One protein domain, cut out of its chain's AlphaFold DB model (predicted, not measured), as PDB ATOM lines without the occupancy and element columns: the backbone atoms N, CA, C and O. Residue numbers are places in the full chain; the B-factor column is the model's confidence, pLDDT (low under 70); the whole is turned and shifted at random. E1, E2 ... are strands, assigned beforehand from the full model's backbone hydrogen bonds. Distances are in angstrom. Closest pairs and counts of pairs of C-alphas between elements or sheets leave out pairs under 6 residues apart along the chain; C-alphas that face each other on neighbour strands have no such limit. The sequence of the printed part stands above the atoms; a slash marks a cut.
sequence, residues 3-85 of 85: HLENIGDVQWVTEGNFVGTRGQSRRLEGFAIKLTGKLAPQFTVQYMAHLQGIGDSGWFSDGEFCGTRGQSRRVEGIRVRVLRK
ATOM      1  N   HIS A   3     214.297 310.874 328.954       98.44
ATOM      2  CA  HIS A   3     214.975 311.421 327.781       98.44
ATOM      3  C   HIS A   3     216.209 310.579 327.482       98.44
ATOM      4  O   HIS A   3     217.070 310.397 328.351       98.44
ATOM      5  N   LEU A   4     216.294 310.059 326.262       98.12
ATOM      6  CA  LEU A   4     217.384 309.195 325.827       98.12
ATOM      7  C   LEU A   4     218.165 309.858 324.696       98.12
ATOM      8  O   LEU A   4     217.590 310.508 323.820       98.12
ATOM      9  N   GLU A   5     219.474 309.628 324.678       97.94
ATOM     10  CA  GLU A   5     220.345 310.073 323.591       97.94
ATOM     11  C   GLU A   5     219.798 309.687 322.208       97.94
ATOM     12  O   GLU A   5     219.489 308.522 321.949       97.94
ATOM     13  N   ASN A   6     219.743 310.673 321.306       96.31
ATOM     14  CA  ASN A   6     219.317 310.565 319.904       96.31
ATOM     15  C   ASN A   6     217.932 309.923 319.688       96.31
ATOM     16  O   ASN A   6     217.610 309.526 318.570       96.31
ATOM     17  N   ILE A   7     217.118 309.822 320.740       97.31
ATOM     18  CA  ILE A   7     215.715 309.388 320.691       97.31
ATOM     19  C   ILE A   7     214.817 310.517 321.197       97.31
ATOM     20  O   ILE A   7     213.743 310.744 320.651       97.31
ATOM     21  N   GLY A   8     215.273 311.257 322.209       97.50
ATOM     22  CA  GLY A   8     214.499 312.314 322.837       97.50
ATOM     23  C   GLY A   8     213.617 311.797 323.970       97.50
ATOM     24  O   GLY A   8     213.921 310.778 324.602       97.50
ATOM     25  N   ASP A   9     212.532 312.523 324.243       97.94
ATOM     26  CA  ASP A   9     211.558 312.146 325.267       97.94
ATOM     27  C   ASP A   9     210.759 310.923 324.805       97.94
ATOM     28  O   ASP A   9     210.080 310.947 323.778       97.94
ATOM     29  N   VAL A  10     210.804 309.854 325.594       96.81
ATOM     30  CA  VAL A  10     209.960 308.674 325.395       96.81
ATOM     31  C   VAL A  10     208.701 308.760 326.250       96.81
ATOM     32  O   VAL A  10     208.659 309.440 327.276       96.81
ATOM     33  N   GLN A  11     207.657 308.043 325.845       95.31
ATOM     34  CA  GLN A  11     206.363 308.069 326.524       95.31
ATOM     35  C   GLN A  11     206.446 307.645 328.001       95.31
ATOM     36  O   GLN A  11     207.386 306.988 328.461       95.31
ATOM     37  N   TRP A  12     205.430 308.034 328.769       96.94
ATOM     38  CA  TRP A  12     205.252 307.530 330.125       96.94
ATOM     39  C   TRP A  12     205.024 306.019 330.104       96.94
ATOM     40  O   TRP A  12     204.192 305.525 329.350       96.94
ATOM     41  N   VAL A  13     205.735 305.308 330.976       96.44
ATOM     42  CA  VAL A  13     205.496 303.891 331.252       96.44
ATOM     43  C   VAL A  13     204.886 303.746 332.642       96.44
ATOM     44  O   VAL A  13     205.163 304.558 333.531       96.44
ATOM     45  N   THR A  14     204.044 302.736 332.820       94.56
ATOM     46  CA  THR A  14     203.468 302.359 334.116       94.56
ATOM     47  C   THR A  14     204.390 301.401 334.869       94.56
ATOM     48  O   THR A  14     205.387 300.927 334.319       94.56
ATOM     49  N   GLU A  15     204.071 301.125 336.137       91.75
ATOM     50  CA  GLU A  15     204.863 300.218 336.973       91.75
ATOM     51  C   GLU A  15     205.087 298.853 336.297       91.75
ATOM     52  O   GLU A  15     204.256 298.374 335.527       91.75
ATOM     53  N   GLY A  16     206.240 298.240 336.569       92.25
ATOM     54  CA  GLY A  16     206.615 296.936 336.015       92.25
ATOM     55  C   GLY A  16     207.089 296.954 334.556       92.25
ATOM     56  O   GLY A  16     207.674 295.971 334.107       92.25
ATOM     57  N   ASN A  17     206.912 298.058 333.824       95.56
ATOM     58  CA  ASN A  17     207.330 298.166 332.426       95.56
ATOM     59  C   ASN A  17     208.707 298.829 332.268       95.56
ATOM     60  O   ASN A  17     209.070 299.759 332.988       95.56
ATOM     61  N   PHE A  18     209.478 298.357 331.286       94.38
ATOM     62  CA  PHE A  18     210.809 298.882 330.981       94.38
ATOM     63  C   PHE A  18     210.737 300.237 330.261       94.38
ATOM     64  O   PHE A  18     210.009 300.389 329.283       94.38
ATOM     65  N   VAL A  19     211.553 301.196 330.707       94.25
ATOM     66  CA  VAL A  19     211.803 302.476 330.028       94.25
ATOM     67  C   VAL A  19     213.280 302.567 329.659       94.25
ATOM     68  O   VAL A  19     214.145 302.428 330.518       94.25
ATOM     69  N   GLY A  20     213.576 302.780 328.377       93.62
ATOM     70  CA  GLY A  20     214.946 302.803 327.868       93.62
ATOM     71  C   GLY A  20     215.102 302.015 326.573       93.62
ATOM     72  O   GLY A  20     214.131 301.707 325.885       93.62
ATOM     73  N   THR A  21     216.342 301.641 326.268       94.88
ATOM     74  CA  THR A  21     216.683 300.742 325.158       94.88
ATOM     75  C   THR A  21     217.563 299.604 325.665       94.88
ATOM     76  O   THR A  21     218.271 299.751 326.661       94.88
ATOM     77  N   ARG A  22     217.522 298.450 324.996       94.56
ATOM     78  CA  ARG A  22     218.413 297.314 325.278       94.56
ATOM     79  C   ARG A  22     219.379 297.132 324.116       94.56
ATOM     80  O   ARG A  22     218.950 297.162 322.969       94.56
ATOM     81  N   GLY A  23     220.668 296.962 324.411       96.00
ATOM     82  CA  GLY A  23     221.704 296.686 323.405       96.00
ATOM     83  C   GLY A  23     222.044 297.847 322.461       96.00
ATOM     84  O   GLY A  23     222.830 297.656 321.544       96.00
ATOM     85  N   GLN A  24     221.478 299.039 322.669       96.69
ATOM     86  CA  GLN A  24     221.695 300.197 321.787       96.69
ATOM     87  C   GLN A  24     222.698 301.217 322.342       96.69
ATOM     88  O   GLN A  24     222.926 302.245 321.712       96.69
ATOM     89  N   SER A  25     223.262 300.964 323.529       95.19
ATOM     90  CA  SER A  25     224.262 301.827 324.179       95.19
ATOM     91  C   SER A  25     223.859 303.308 324.273       95.19
ATOM     92  O   SER A  25     224.710 304.188 324.210       95.19
ATOM     93  N   ARG A  26     222.558 303.592 324.430       96.56
ATOM     94  CA  ARG A  26     222.035 304.954 324.596       96.56
ATOM     95  C   ARG A  26     222.071 305.358 326.062       96.56
ATOM     96  O   ARG A  26     221.552 304.630 326.910       96.56
ATOM     97  N   ARG A  27     222.616 306.537 326.364       97.69
ATOM     98  CA  ARG A  27     222.549 307.102 327.722       97.69
ATOM     99  C   ARG A  27     221.154 307.647 328.048       97.69
ATOM    100  O   ARG A  27     220.463 308.193 327.186       97.69
ATOM    101  N   LEU A  28     220.793 307.545 329.323       98.12
ATOM    102  CA  LEU A  28     219.703 308.299 329.938       98.12
ATOM    103  C   LEU A  28     220.220 309.701 330.278       98.12
ATOM    104  O   LEU A  28     221.213 309.806 330.990       98.12
ATOM    105  N   GLU A  29     219.569 310.758 329.796       98.56
ATOM    106  CA  GLU A  29     219.970 312.148 330.097       98.56
ATOM    107  C   GLU A  29     219.053 312.825 331.124       98.56
ATOM    108  O   GLU A  29     219.459 313.766 331.809       98.56
ATOM    109  N   GLY A  30     217.830 312.317 331.276       98.38
ATOM    110  CA  GLY A  30     216.886 312.777 332.283       98.38
ATOM    111  C   GLY A  30     215.627 311.924 332.339       98.38
ATOM    112  O   GLY A  30     215.414 311.041 331.507       98.38
ATOM    113  N   PHE A  31     214.800 312.151 333.347       98.62
ATOM    114  CA  PHE A  31     213.604 311.369 333.617       98.62
ATOM    115  C   PHE A  31     212.581 312.157 334.432       98.62
ATOM    116  O   PHE A  31     212.868 313.200 335.010       98.62
ATOM    117  N   ALA A  32     211.364 311.629 334.484       98.56
ATOM    118  CA  ALA A  32     210.296 312.129 335.333       98.56
ATOM    119  C   ALA A  32     209.539 310.953 335.957       98.56
ATOM    120  O   ALA A  32     209.259 309.953 335.276       98.56
ATOM    121  N   ILE A  33     209.199 311.091 337.239       98.12
ATOM    122  CA  ILE A  33     208.503 310.092 338.056       98.12
ATOM    123  C   ILE A  33     207.256 310.750 338.637       98.12
ATOM    124  O   ILE A  33     207.309 311.873 339.120       98.12
ATOM    125  N   LYS A  34     206.131 310.041 338.618       97.44
ATOM    126  CA  LYS A  34     204.913 310.451 339.317       97.44
ATOM    127  C   LYS A  34     204.271 309.237 339.967       97.44
ATOM    128  O   LYS A  34     204.342 308.141 339.412       97.44
ATOM    129  N   LEU A  35     203.658 309.433 341.130       97.56
ATOM    130  CA  LEU A  35     202.915 308.373 341.806       97.56
ATOM    131  C   LEU A  35     201.592 308.104 341.082       97.56
ATOM    132  O   LEU A  35     200.949 309.013 340.557       97.56
ATOM    133  N   THR A  36     201.178 306.842 341.084       95.81
ATOM    134  CA  THR A  36     199.898 306.379 340.537       95.81
ATOM    135  C   THR A  36     199.162 305.517 341.562       95.81
ATOM    136  O   THR A  36     199.727 305.116 342.578       95.81
ATOM    137  N   GLY A  37     197.885 305.228 341.308       95.38
ATOM    138  CA  GLY A  37     197.055 304.412 342.196       95.38
ATOM    139  C   GLY A  37     196.321 305.214 343.272       95.38
ATOM    140  O   GLY A  37     196.437 306.435 343.371       95.38
ATOM    141  N   LYS A  38     195.523 304.510 344.085       97.19
ATOM    142  CA  LYS A  38     194.545 305.120 345.007       97.19
ATOM    143  C   LYS A  38     195.167 306.010 346.085       97.19
ATOM    144  O   LYS A  38     194.523 306.952 346.532       97.19
ATOM    145  N   LEU A  39     196.396 305.713 346.508       96.19
ATOM    146  CA  LEU A  39     197.084 306.466 347.560       96.19
ATOM    147  C   LEU A  39     197.906 307.643 347.025       96.19
ATOM    148  O   LEU A  39     198.285 308.498 347.816       96.19
ATOM    149  N   ALA A  40     198.140 307.743 345.711       97.00
ATOM    150  CA  ALA A  40     198.948 308.816 345.122       97.00
ATOM    151  C   ALA A  40     198.511 310.239 345.528       97.00
ATOM    152  O   ALA A  40     199.385 311.071 345.752       97.00
ATOM    153  N   PRO A  41     197.211 310.556 345.713       97.56
ATOM    154  CA  PRO A  41     196.813 311.879 346.193       97.56
ATOM    155  C   PRO A  41     197.348 312.245 347.586       97.56
ATOM    156  O   PRO A  41     197.490 313.432 347.860       97.56
ATOM    157  N   GLN A  42     197.664 311.265 348.441       98.38
ATOM    158  CA  GLN A  42     198.104 311.464 349.833       98.38
ATOM    159  C   GLN A  42     199.626 311.621 349.984       98.38
ATOM    160  O   GLN A  42     200.114 311.922 351.074       98.38
ATOM    161  N   PHE A  43     200.380 311.397 348.910       98.44
ATOM    162  CA  PHE A  43     201.838 311.402 348.921       98.44
ATOM    163  C   PHE A  43     202.383 312.241 347.768       98.44
ATOM    164  O   PHE A  43     201.710 312.465 346.763       98.44
ATOM    165  N   THR A  44     203.615 312.703 347.918       98.31
ATOM    166  CA  THR A  44     204.423 313.295 346.852       98.31
ATOM    167  C   THR A  44     205.668 312.443 346.659       98.31
ATOM    168  O   THR A  44     206.199 311.867 347.618       98.31
ATOM    169  N   VAL A  45     206.132 312.327 345.419       98.56
ATOM    170  CA  VAL A  45     207.436 311.733 345.120       98.56
ATOM    171  C   VAL A  45     208.411 312.841 344.778       98.56
ATOM    172  O   VAL A  45     208.145 313.647 343.893       98.56
ATOM    173  N   GLN A  46     209.553 312.845 345.460       98.75
ATOM    174  CA  GLN A  46     210.673 313.718 345.141       98.75
ATOM    175  C   GLN A  46     211.855 312.898 344.656       98.75
ATOM    176  O   GLN A  46     212.152 311.827 345.195       98.75
ATOM    177  N   TYR A  47     212.551 313.407 343.652       98.81
ATOM    178  CA  TYR A  47     213.693 312.744 343.051       98.81
ATOM    179  C   TYR A  47     214.748 313.740 342.582       98.81
ATOM    180  O   TYR A  47     214.453 314.884 342.253       98.81
ATOM    181  N   MET A  48     215.993 313.286 342.562       98.69
ATOM    182  CA  MET A  48     217.141 314.018 342.036       98.69
ATOM    183  C   MET A  48     218.044 313.065 341.251       98.69
ATOM    184  O   MET A  48     218.002 311.844 341.455       98.69
ATOM    185  N   ALA A  49     218.878 313.631 340.386       98.69
ATOM    186  CA  ALA A  49     219.847 312.908 339.582       98.69
ATOM    187  C   ALA A  49     221.267 313.385 339.898       98.69
ATOM    188  O   ALA A  49     221.500 314.583 340.036       98.69
ATOM    189  N   HIS A  50     222.219 312.456 339.941       98.75
ATOM    190  CA  HIS A  50     223.627 312.785 339.742       98.75
ATOM    191  C   HIS A  50     223.904 312.764 338.242       98.75
ATOM    192  O   HIS A  50     223.680 311.744 337.583       98.75
ATOM    193  N   LEU A  51     224.351 313.887 337.693       98.69
ATOM    194  CA  LEU A  51     224.602 314.062 336.269       98.69
ATOM    195  C   LEU A  51     226.099 314.156 336.005       98.69
ATOM    196  O   LEU A  51     226.804 314.937 336.648       98.69
ATOM    197  N   GLN A  52     226.564 313.429 334.989       98.62
ATOM    198  CA  GLN A  52     227.969 313.430 334.594       98.62
ATOM    199  C   GLN A  52     228.493 314.859 334.416       98.62
ATOM    200  O   GLN A  52     227.986 315.625 333.595       98.62
ATOM    201  N   GLY A  53     229.535 315.212 335.170       98.19
ATOM    202  CA  GLY A  53     230.224 316.503 335.081       98.19
ATOM    203  C   GLY A  53     229.392 317.728 335.492       98.19
ATOM    204  O   GLY A  53     229.782 318.844 335.153       98.19
ATOM    205  N   ILE A  54     228.225 317.540 336.112       97.88
ATOM    206  CA  ILE A  54     227.453 318.596 336.799       97.88
ATOM    207  C   ILE A  54     227.410 318.277 338.296       97.88
ATOM    208  O   ILE A  54     227.570 319.171 339.120       97.88
ATOM    209  N   GLY A  55     227.246 316.998 338.637       98.31
ATOM    210  CA  GLY A  55     227.039 316.540 340.000       98.31
ATOM    211  C   GLY A  55     225.556 316.385 340.322       98.31
ATOM    212  O   GLY A  55     224.735 316.105 339.446       98.31
ATOM    213  N   ASP A  56     225.230 316.549 341.596       98.62
ATOM    214  CA  ASP A  56     223.880 316.392 342.122       98.62
ATOM    215  C   ASP A  56     222.959 317.535 341.673       98.62
ATOM    216  O   ASP A  56     223.264 318.715 341.846       98.62
ATOM    217  N   SER A  57     221.800 317.188 341.117       98.38
ATOM    218  CA  SER A  57     220.739 318.146 340.821       98.38
ATOM    219  C   SER A  57     219.996 318.589 342.088       98.38
ATOM    220  O   SER A  57     220.100 317.973 343.149       98.38
ATOM    221  N   GLY A  58     219.137 319.605 341.952       98.31
ATOM    222  CA  GLY A  58     218.070 319.850 342.926       98.31
ATOM    223  C   GLY A  58     217.047 318.705 342.974       98.31
ATOM    224  O   GLY A  58     217.073 317.791 342.143       98.31
ATOM    225  N   TRP A  59     216.137 318.773 343.947       98.50
ATOM    226  CA  TRP A  59     214.983 317.877 344.032       98.50
ATOM    227  C   TRP A  59     213.857 318.366 343.120       98.50
ATOM    228  O   TRP A  59     213.490 319.536 343.163       98.50
ATOM    229  N   PHE A  60     213.292 317.441 342.356       98.69
ATOM    230  CA  PHE A  60     212.133 317.610 341.484       98.69
ATOM    231  C   PHE A  60     210.999 316.728 341.992       98.69
ATOM    232  O   PHE A  60     211.262 315.718 342.650       98.69
ATOM    233  N   SER A  61     209.753 317.091 341.701       98.44
ATOM    234  CA  SER A  61     208.583 316.415 342.265       98.44
ATOM    235  C   SER A  61     207.527 316.069 341.220       98.44
ATOM    236  O   SER A  61     207.386 316.748 340.210       98.44
ATOM    237  N   ASP A  62     206.753 315.014 341.484       97.81
ATOM    238  CA  ASP A  62     205.434 314.758 340.882       97.81
ATOM    239  C   ASP A  62     205.312 314.976 339.354       97.81
ATOM    240  O   ASP A  62     204.312 315.484 338.845       97.81
ATOM    241  N   GLY A  63     206.306 314.519 338.593       98.12
ATOM    242  CA  GLY A  63     206.312 314.555 337.130       98.12
ATOM    243  C   GLY A  63     207.155 315.667 336.510       98.12
ATOM    244  O   GLY A  63     207.281 315.698 335.284       98.12
ATOM    245  N   GLU A  64     207.778 316.524 337.317       98.56
ATOM    246  CA  GLU A  64     208.789 317.478 336.860       98.56
ATOM    247  C   GLU A  64     209.987 316.766 336.213       98.56
ATOM    248  O   GLU A  64     210.406 315.680 336.621       98.56
ATOM    249  N   PHE A  65     210.566 317.361 335.175       98.56
ATOM    250  CA  PHE A  65     211.696 316.743 334.489       98.56
ATOM    251  C   PHE A  65     212.997 316.941 335.277       98.56
ATOM    252  O   PHE A  65     213.423 318.070 335.499       98.56
ATOM    253  N   CYS A  66     213.649 315.838 335.638       98.69
ATOM    254  CA  CYS A  66     214.938 315.805 336.315       98.69
ATOM    255  C   CYS A  66     216.028 315.352 335.337       98.69
ATOM    256  O   CYS A  66     215.960 314.249 334.795       98.69
ATOM    257  N   GLY A  67     217.039 316.190 335.117       98.25
ATOM    258  CA  GLY A  67     218.149 315.906 334.209       98.25
ATOM    259  C   GLY A  67     218.309 316.971 333.132       98.25
ATOM    260  O   GLY A  67     217.926 318.125 333.314       98.25
ATOM    261  N   THR A  68     218.874 316.581 331.994       97.88
ATOM    262  CA  THR A  68     219.106 317.467 330.847       97.88
ATOM    263  C   THR A  68     218.530 316.865 329.570       97.88
ATOM    264  O   THR A  68     218.222 315.677 329.514       97.88
ATOM    265  N   ARG A  69     218.358 317.700 328.542       97.62
ATOM    266  CA  ARG A  69     217.997 317.263 327.190       97.62
ATOM    267  C   ARG A  69     219.056 317.739 326.211       97.62
ATOM    268  O   ARG A  69     219.363 318.930 326.194       97.62
ATOM    269  N   GLY A  70     219.618 316.830 325.424       95.88
ATOM    270  CA  GLY A  70     220.573 317.141 324.361       95.88
ATOM    271  C   GLY A  70     221.937 317.652 324.836       95.88
ATOM    272  O   GLY A  70     222.753 318.054 324.013       95.88
ATOM    273  N   GLN A  71     222.223 317.638 326.142       97.31
ATOM    274  CA  GLN A  71     223.500 318.135 326.682       97.31
ATOM    275  C   GLN A  71     224.593 317.065 326.746       97.31
ATOM    276  O   GLN A  71     225.693 317.321 327.234       97.31
ATOM    277  N   SER A  72     224.302 315.853 326.277       96.62
ATOM    278  CA  SER A  72     225.235 314.729 326.305       96.62
ATOM    279  C   SER A  72     225.766 314.361 327.695       96.62
ATOM    280  O   SER A  72     226.842 313.778 327.820       96.62
ATOM    281  N   ARG A  73     225.009 314.675 328.754       97.50
ATOM    282  CA  ARG A  73     225.323 314.288 330.134       97.50
ATOM    283  C   ARG A  73     224.456 313.100 330.526       97.50
ATOM    284  O   ARG A  73     223.233 313.194 330.497       97.50
ATOM    285  N   ARG A  74     225.083 311.978 330.884       98.38
ATOM    286  CA  ARG A  74     224.355 310.804 331.391       98.38
ATOM    287  C   ARG A  74     223.935 311.006 332.851       98.38
ATOM    288  O   ARG A  74     224.660 311.629 333.627       98.38
ATOM    289  N   VAL A  75     222.801 310.425 333.221       98.50
ATOM    290  CA  VAL A  75     222.421 310.175 334.613       98.50
ATOM    291  C   VAL A  75     223.294 309.038 335.148       98.50
ATOM    292  O   VAL A  75     223.311 307.949 334.579       98.50
ATOM    293  N   GLU A  76     224.021 309.295 336.230       98.56
ATOM    294  CA  GLU A  76     224.938 308.343 336.880       98.56
ATOM    295  C   GLU A  76     224.403 307.852 338.230       98.56
ATOM    296  O   GLU A  76     224.810 306.802 338.719       98.56
ATOM    297  N   GLY A  77     223.461 308.589 338.817       98.44
ATOM    298  CA  GLY A  77     222.822 308.241 340.078       98.44
ATOM    299  C   GLY A  77     221.414 308.810 340.154       98.44
ATOM    300  O   GLY A  77     221.122 309.851 339.569       98.44
ATOM    301  N   ILE A  78     220.539 308.118 340.875       98.56
ATOM    302  CA  ILE A  78     219.162 308.543 341.116       98.56
ATOM    303  C   ILE A  78     218.890 308.389 342.605       98.56
ATOM    304  O   ILE A  78     219.151 307.333 343.184       98.56
ATOM    305  N   ARG A  79     218.324 309.425 343.220       98.62
ATOM    306  CA  ARG A  79     217.788 309.345 344.578       98.62
ATOM    307  C   ARG A  79     216.310 309.685 344.537       98.62
ATOM    308  O   ARG A  79     215.929 310.681 343.934       98.62
ATOM    309  N   VAL A  80     215.497 308.858 345.187       98.56
ATOM    310  CA  VAL A  80     214.039 309.003 345.243       98.56
ATOM    311  C   VAL A  80     213.591 308.918 346.694       98.56
ATOM    312  O   VAL A  80     214.094 308.090 347.452       98.56
ATOM    313  N   ARG A  81     212.634 309.759 347.079       98.50
ATOM    314  CA  ARG A  81     211.927 309.674 348.357       98.50
ATOM    315  C   ARG A  81     210.437 309.894 348.143       98.50
ATOM    316  O   ARG A  81     210.036 310.711 347.319       98.50
ATOM    317  N   VAL A  82     209.629 309.171 348.906       98.25
ATOM    318  CA  VAL A  82     208.179 309.367 348.966       98.25
ATOM    319  C   VAL A  82     207.863 310.010 350.303       98.25
ATOM    320  O   VAL A  82     208.301 309.526 351.345       98.25
ATOM    321  N   LEU A  83     207.136 311.118 350.262       98.12
ATOM    322  CA  LEU A  83     206.769 311.897 351.434       98.12
ATOM    323  C   LEU A  83     205.251 311.963 351.518       98.12
ATOM    324  O   LEU A  83     204.567 312.028 350.496       98.12
ATOM    325  N   ARG A  84     204.716 311.942 352.736       97.31
ATOM    326  CA  ARG A  84     203.305 312.261 352.949       97.31
ATOM    327  C   ARG A  84     203.094 313.743 352.628       97.31
ATOM    328  O   ARG A  84     203.974 314.547 352.936       97.31
ATOM    329  N   LYS A  85     201.975 314.070 351.987       92.62
ATOM    330  CA  LYS A  85     201.545 315.464 351.845       92.62
ATOM    331  C   LYS A  85     201.032 316.021 353.166       92.62
ATOM    332  O   LYS A  85     200.493 315.222 353.967       92.62
TER     333      LYS A  85
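Overview. This is residues 3 to 85 of the 85 residues of the protein "Putative surface protein, responsible for cell interaction" of Methanosarcina barkeri 3 (UniProt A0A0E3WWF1). With little regular structure, this is a long two-stranded hairpin, E3 and E4, with loops folded about it; residues 52 to 74 fold back beside E3, and E1 lies beyond E2, away from the hairpin. The printed part has 83 residues with strands E1, E2, E3, E4 in chain order and no named helix; it is all strand, with 26 residues in named elements. It is compact, with a radius of gyration of the C-alphas of 13.3 A and spans of 37 by 27 by 16 A.

Along the chain. E3, residues 43 to 51, spans 26.2 A from C-alpha 43 at (201.838, 311.402, 348.921). E4, residues 75 to 84, spans 26.6 A to C-alpha 84 at (203.305, 312.261, 352.949). E2 is residues 28 to 31, 7.8 A; E1 is residues 8 to 10, 6.4 A.

Arrangement. E3 and E4 form an antiparallel hairpin at 163 degrees, with N 46 and O 81 within hydrogen-bond range at 2.9 A. The closest C-alphas of E2 and E4, Glu 29 and Val 75, are 5.5 A apart. E1 is near E2 but apart from E3 and E4.

Size, cuts and confidence. The farthest C-alphas, Gly 23 and Lys 85, are 39.6 A apart. The printed part has no cut, the three links are long, and no printed residue is under 70 in pLDDT.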